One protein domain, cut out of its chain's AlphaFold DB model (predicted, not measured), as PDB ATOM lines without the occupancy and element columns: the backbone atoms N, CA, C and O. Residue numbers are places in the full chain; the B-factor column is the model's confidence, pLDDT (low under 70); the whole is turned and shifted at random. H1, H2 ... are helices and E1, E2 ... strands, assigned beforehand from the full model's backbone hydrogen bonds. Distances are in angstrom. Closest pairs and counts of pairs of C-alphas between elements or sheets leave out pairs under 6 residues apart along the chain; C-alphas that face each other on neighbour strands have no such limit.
ATOM      1  N   VAL A  19     215.691 221.028 188.947       92.75
ATOM      2  CA  VAL A  19     214.697 220.929 190.009       92.75
ATOM      3  C   VAL A  19     214.079 219.542 189.951       92.75
ATOM      4  O   VAL A  19     213.705 219.066 188.878       92.75
ATOM      5  N   PHE A  20     213.952 218.914 191.113       90.81
ATOM      6  CA  PHE A  20     213.260 217.648 191.299       90.81
ATOM      7  C   PHE A  20     212.163 217.822 192.358       90.81
ATOM      8  O   PHE A  20     212.407 218.402 193.422       90.81
ATOM      9  N   ASP A  21     210.958 217.316 192.066       87.44
ATOM     10  CA  ASP A  21     209.762 217.366 192.940       87.44
ATOM     11  C   ASP A  21     209.468 218.760 193.534       87.44
ATOM     12  O   ASP A  21     209.094 218.879 194.697       87.44
ATOM     13  N   ASP A  22     209.712 219.831 192.768       87.75
ATOM     14  CA  ASP A  22     209.536 221.236 193.185       87.75
ATOM     15  C   ASP A  22     210.287 221.646 194.479       87.75
ATOM     16  O   ASP A  22     210.048 222.723 195.029       87.75
ATOM     17  N   LYS A  23     211.200 220.807 194.990       87.62
ATOM     18  CA  LYS A  23     211.819 220.961 196.321       87.62
ATOM     19  C   LYS A  23     213.331 220.847 196.311       87.62
ATOM     20  O   LYS A  23     213.995 221.523 197.094       87.62
ATOM     21  N   PHE A  24     213.871 219.976 195.468       90.88
ATOM     22  CA  PHE A  24     215.292 219.668 195.458       90.88
ATOM     23  C   PHE A  24     215.932 220.362 194.270       90.88
ATOM     24  O   PHE A  24     215.523 220.165 193.130       90.88
ATOM     25  N   PHE A  25     216.937 221.182 194.550       92.62
ATOM     26  CA  PHE A  25     217.566 222.033 193.553       92.62
ATOM     27  C   PHE A  25     219.020 221.615 193.374       92.62
ATOM     28  O   PHE A  25     219.736 221.424 194.354       92.62
ATOM     29  N   ILE A  26     219.481 221.520 192.134       93.19
ATOM     30  CA  ILE A  26     220.881 221.297 191.773       93.19
ATOM     31  C   ILE A  26     221.349 222.526 190.998       93.19
ATOM     32  O   ILE A  26     220.705 222.929 190.029       93.19
ATOM     33  N   CYS A  27     222.447 223.149 191.431       94.88
ATOM     34  CA  CYS A  27     223.015 224.293 190.722       94.88
ATOM     35  C   CYS A  27     223.632 223.872 189.380       94.88
ATOM     36  O   CYS A  27     223.940 222.703 189.146       94.88
ATOM     37  N   GLU A  28     223.837 224.850 188.504       93.94
ATOM     38  CA  GLU A  28     224.427 224.646 187.179       93.94
ATOM     39  C   GLU A  28     225.825 224.019 187.231       93.94
ATOM     40  O   GLU A  28     226.117 223.123 186.441       93.94
ATOM     41  N   ASP A  29     226.648 224.403 188.207       92.94
ATOM     42  CA  ASP A  29     227.987 223.837 188.373       92.94
ATOM     43  C   ASP A  29     227.924 222.347 188.703       92.94
ATOM     44  O   ASP A  29     228.627 221.544 188.095       92.94
ATOM     45  N   CYS A  30     227.055 221.946 189.634       92.44
ATOM     46  CA  CYS A  30     226.870 220.535 189.963       92.44
ATOM     47  C   CYS A  30     226.286 219.765 188.782       92.44
ATOM     48  O   CYS A  30     226.750 218.670 188.495       92.44
ATOM     49  N   ARG A  31     225.324 220.346 188.061       90.19
ATOM     50  CA  ARG A  31     224.738 219.732 186.866       90.19
ATOM     51  C   ARG A  31     225.753 219.553 185.731       90.19
ATOM     52  O   ARG A  31     225.649 218.593 184.986       90.19
ATOM     53  N   THR A  32     226.717 220.458 185.590       91.25
ATOM     54  CA  THR A  32     227.730 220.398 184.522       91.25
ATOM     55  C   THR A  32     228.895 219.476 184.881       91.25
ATOM     56  O   THR A  32     229.433 218.796 184.014       91.25
ATOM     57  N   ASN A  33     229.286 219.447 186.157       92.81
ATOM     58  CA  ASN A  33     230.427 218.658 186.629       92.81
ATOM     59  C   ASN A  33     230.061 217.225 187.036       92.81
ATOM     60  O   ASN A  33     230.957 216.402 187.207       92.81
ATOM     61  N   THR A  34     228.774 216.929 187.217       89.50
ATOM     62  CA  THR A  34     228.304 215.594 187.600       89.50
ATOM     63  C   THR A  34     227.755 214.877 186.370       89.50
ATOM     64  O   THR A  34     226.921 215.453 185.670       89.50
ATOM     65  N   PRO A  35     228.166 213.628 186.101       89.50
ATOM     66  CA  PRO A  35     227.568 212.823 185.044       89.50
ATOM     67  C   PRO A  35     226.056 212.671 185.243       89.50
ATOM     68  O   PRO A  35     225.597 212.421 186.358       89.50
ATOM     69  N   ASP A  36     225.282 212.722 184.156       85.25
ATOM     70  CA  ASP A  36     223.821 212.562 184.215       85.25
ATOM     71  C   ASP A  36     223.401 211.270 184.933       85.25
ATOM     72  O   ASP A  36     222.402 211.256 185.647       85.25
ATOM     73  N   GLN A  37     224.182 210.194 184.793       86.38
ATOM     74  CA  GLN A  37     223.916 208.924 185.463       86.38
ATOM     75  C   GLN A  37     224.019 209.033 186.989       86.38
ATOM     76  O   GLN A  37     223.141 208.541 187.686       86.38
ATOM     77  N   GLU A  38     225.019 209.743 187.514       87.81
ATOM     78  CA  GLU A  38     225.142 209.977 188.958       87.81
ATOM     79  C   GLU A  38     224.012 210.872 189.480       87.81
ATOM     80  O   GLU A  38     223.487 210.636 190.568       87.81
ATOM     81  N   ILE A  39     223.587 211.867 188.692       86.69
ATOM     82  CA  ILE A  39     222.421 212.697 189.022       86.69
ATOM     83  C   ILE A  39     221.155 211.833 189.062       86.69
ATOM     84  O   ILE A  39     220.348 211.973 189.983       86.69
ATOM     85  N   MET A  40     220.975 210.927 188.097       83.62
ATOM     86  CA  MET A  40     219.843 210.003 188.080       83.62
ATOM     87  C   MET A  40     219.883 209.030 189.258       83.62
ATOM     88  O   MET A  40     218.868 208.894 189.934       83.62
ATOM     89  N   ASP A  41     221.025 208.415 189.556       87.25
ATOM     90  CA  ASP A  41     221.180 207.479 190.673       87.25
ATOM     91  C   ASP A  41     220.929 208.173 192.017       87.25
ATOM     92  O   ASP A  41     220.178 207.673 192.863       87.25
ATOM     93  N   TRP A  42     221.480 209.380 192.192       86.75
ATOM     94  CA  TRP A  42     221.178 210.233 193.338       86.75
ATOM     95  C   TRP A  42     219.682 210.535 193.419       86.75
ATOM     96  O   TRP A  42     219.086 210.400 194.494       86.75
ATOM     97  N   SER A  43     219.070 210.908 192.290       84.06
ATOM     98  CA  SER A  43     217.649 211.236 192.240       84.06
ATOM     99  C   SER A  43     216.798 210.028 192.604       84.06
ATOM    100  O   SER A  43     215.887 210.199 193.390       84.06
ATOM    101  N   GLN A  44     217.123 208.814 192.148       83.81
ATOM    102  CA  GLN A  44     216.381 207.584 192.449       83.81
ATOM    103  C   GLN A  44     216.522 207.150 193.910       83.81
ATOM    104  O   GLN A  44     215.559 206.679 194.517       83.81
ATOM    105  N   SER A  45     217.720 207.316 194.478       82.56
ATOM    106  CA  SER A  45     218.005 206.997 195.879       82.56
ATOM    107  C   SER A  45     217.315 207.975 196.832       82.56
ATOM    108  O   SER A  45     216.744 207.583 197.850       82.56
ATOM    109  N   THR A  46     217.308 209.257 196.468       74.31
ATOM    110  CA  THR A  46     216.721 210.331 197.280       74.31
ATOM    111  C   THR A  46     215.213 210.474 197.037       74.31
ATOM    112  O   THR A  46     214.471 210.889 197.925       74.31
ATOM    113  N   MET A  47     214.736 210.128 195.839       70.31
ATOM    114  CA  MET A  47     213.400 210.443 195.330       70.31
ATOM    115  C   MET A  47     212.912 209.283 194.449       70.31
ATOM    116  O   MET A  47     213.504 208.949 193.430       70.31
ATOM    117  N   ARG A  48     211.809 208.629 194.818       61.22
ATOM    118  CA  ARG A  48     211.325 207.400 194.155       61.22
ATOM    119  C   ARG A  48     210.738 207.639 192.748       61.22
ATOM    120  O   ARG A  48     209.566 207.366 192.533       61.22
ATOM    121  N   SER A  49     211.558 208.080 191.790       58.12
ATOM    122  CA  SER A  49     211.212 208.479 190.415       58.12
ATOM    123  C   SER A  49     210.576 209.870 190.321       58.12
ATOM    124  O   SER A  49     209.359 210.010 190.240       58.12
ATOM    125  N   SER A  50     211.408 210.913 190.298       63.56
ATOM    126  CA  SER A  50     210.972 212.293 190.026       63.56
ATOM    127  C   SER A  50     211.553 212.765 188.700       63.56
ATOM    128  O   SER A  50     212.751 212.617 188.468       63.56
ATOM    129  N   ALA A  51     210.721 213.337 187.829       78.19
ATOM    130  CA  ALA A  51     211.194 213.939 186.589       78.19
ATOM    131  C   ALA A  51     212.048 215.178 186.904       78.19
ATOM    132  O   ALA A  51     211.610 216.068 187.632       78.19
ATOM    133  N   ALA A  52     213.262 215.222 186.355       86.94
ATOM    134  CA  ALA A  52     214.131 216.387 186.441       86.94
ATOM    135  C   ALA A  52     213.608 217.496 185.523       86.94
ATOM    136  O   ALA A  52     213.276 217.239 184.362       86.94
ATOM    137  N   MET A  53     213.581 218.733 186.010       91.75
ATOM    138  CA  MET A  53     213.205 219.898 185.214       91.75
ATOM    139  C   MET A  53     214.261 221.000 185.317       91.75
ATOM    140  O   MET A  53     214.716 221.294 186.417       91.75
ATOM    141  N   PRO A  54     214.639 221.663 184.212       93.50
ATOM    142  CA  PRO A  54     215.455 222.870 184.267       93.50
ATOM    143  C   PRO A  54     214.835 223.960 185.150       93.50
ATOM    144  O   PRO A  54     213.630 224.213 185.072       93.50
ATOM    145  N   ILE A  55     215.662 224.663 185.927       94.69
ATOM    146  CA  ILE A  55     215.224 225.758 186.810       94.69
ATOM    147  C   ILE A  55     214.480 226.847 186.031       94.69
ATOM    148  O   ILE A  55     213.456 227.337 186.497       94.69
ATOM    149  N   SER A  56     214.946 227.197 184.832       93.56
ATOM    150  CA  SER A  56     214.243 228.125 183.931       93.56
ATOM    151  C   SER A  56     212.795 227.709 183.656       93.56
ATOM    152  O   SER A  56     211.883 228.524 183.792       93.56
ATOM    153  N   LEU A  57     212.571 226.443 183.295       93.06
ATOM    154  CA  LEU A  57     211.231 225.921 183.020       93.06
ATOM    155  C   LEU A  57     210.377 225.884 184.287       93.06
ATOM    156  O   LEU A  57     209.215 226.287 184.246       93.06
ATOM    157  N   TRP A  58     210.966 225.481 185.410       93.94
ATOM    158  CA  TRP A  58     210.292 225.485 186.702       93.94
ATOM    159  C   TRP A  58     209.848 226.899 187.113       93.94
ATOM    160  O   TRP A  58     208.688 227.106 187.454       93.94
ATOM    161  N   LEU A  59     210.716 227.908 186.977       92.50
ATOM    162  CA  LEU A  59     210.380 229.308 187.265       92.50
ATOM    163  C   LEU A  59     209.234 229.822 186.384       92.50
ATOM    164  O   LEU A  59     208.356 230.532 186.875       92.50
ATOM    165  N   ILE A  60     209.215 229.462 185.097       91.50
ATOM    166  CA  ILE A  60     208.108 229.808 184.194       91.50
ATOM    167  C   ILE A  60     206.808 229.156 184.676       91.50
ATOM    168  O   ILE A  60     205.764 229.813 184.694       91.50
ATOM    169  N   GLN A  61     206.853 227.881 185.069       90.25
ATOM    170  CA  GLN A  61     205.687 227.185 185.610       90.25
ATOM    171  C   GLN A  61     205.185 227.854 186.889       90.25
ATOM    172  O   GLN A  61     204.003 228.185 186.956       90.25
ATOM    173  N   GLU A  62     206.064 228.146 187.846       89.44
ATOM    174  CA  GLU A  62     205.719 228.846 189.089       89.44
ATOM    175  C   GLU A  62     205.083 230.217 188.827       89.44
ATOM    176  O   GLU A  62     204.039 230.552 189.390       89.44
ATOM    177  N   GLN A  63     205.646 231.002 187.906       87.56
ATOM    178  CA  GLN A  63     205.085 232.303 187.529       87.56
ATOM    179  C   GLN A  63     203.722 232.193 186.838       87.56
ATOM    180  O   GLN A  63     202.927 233.136 186.884       87.56
ATOM    181  N   ASN A  64     203.446 231.073 186.170       86.06
ATOM    182  CA  ASN A  64     202.186 230.838 185.477       86.06
ATOM    183  C   ASN A  64     201.143 230.120 186.348       86.06
ATOM    184  O   ASN A  64     199.960 230.280 186.065       86.06
ATOM    185  N   LYS A  65     201.532 229.418 187.427       82.56
ATOM    186  CA  LYS A  65     200.601 228.773 188.382       82.56
ATOM    187  C   LYS A  65     199.581 229.765 188.955       82.56
ATOM    188  O   LYS A  65     198.437 229.397 189.193       82.56
ATOM    189  N   ASN A  66     199.973 231.030 189.114       66.81
ATOM    190  CA  ASN A  66     199.124 232.090 189.667       66.81
ATOM    191  C   ASN A  66     198.411 232.945 188.609       66.81
ATOM    192  O   ASN A  66     197.703 233.890 188.961       66.81
ATOM    193  N   LYS A  67     198.590 232.656 187.315       69.94
ATOM    194  CA  LYS A  67     197.879 233.379 186.259       69.94
ATOM    195  C   LYS A  67     196.576 232.645 185.953       69.94
ATOM    196  O   LYS A  67     196.617 231.442 185.697       69.94
TER     197      LYS A  67
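What this domain is: This is residues 19 to 67 of the 75 residues of an uncharacterized protein of Thermoplasmata archaeon (UniProt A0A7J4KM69). The chain makes an open loop with a helix running off from it: from strand E1 through H1 and H2 it comes round to strand E2, near E1, and H3 then runs away from the loop and makes one end of the longest axis. H1 and H2 lie at the other end, and no two of the three helices touch. The printed part has 49 residues, with three named helices and two named strands in the order E1, H1, H2, E2, H3; the strands do not pair with each other, and the class is mostly helix. The whole is only just loose, close to compact, with a radius of gyration of the C-alphas of 11.8 A, and only just flat, with spans of 36 by 24 by 12 A.

How they stand to each other: H3, residues 55 to 65, and H2, residues 36 to 46, are the longest helices, and they are apart. E2, residues 52 to 54, and H3 meet only through their link. E1, residues 24 to 26, and E2 are near each other: no pair of their C-alphas is within 8 A, but 6 pairs are within 10 A. Both E1 and E2 pair with no named strand. E1 and H3 are only just apart, their closest C-alphas being 8.1 A from each other. E1 and H1, residues 28 to 33, meet only through their link. H1 and H2 are close but not clearly touching, with the C-alphas of Arg 31 and Ile 39 the closest at 7.7 A; they run opposite ways at a steep tilt of 66 degrees. H2 and E2 are apart, though they follow each other in the chain. In H1, H2 and H3 every O i to N i+4 pair is within hydrogen-bond range.

Where its parts are: H2 and H3 each measure 15.0 A from first to last C-alpha. H2 begins at C-alpha 36, at (223.821, 212.562, 184.215). H3 ends at C-alpha 65, at (200.601, 228.773, 188.382). H1 measures 8.5 A. E1 measures 6.9 A from C-alpha 24, at (215.292, 219.668, 195.458), to C-alpha 26, and E2 measures 7.0 A.

The domain as a whole: The two C-alphas farthest apart, those of Pro 35 and Lys 67, are 36.1 A from each other. Residues 32 to 38, of which 36 to 38 belong to H2, stand free. The printed part has no cut, and the four links between its named elements are tight. The mean pLDDT of the printed part is 86.0; residues 48 to 50 and 66 to 67 are under 70.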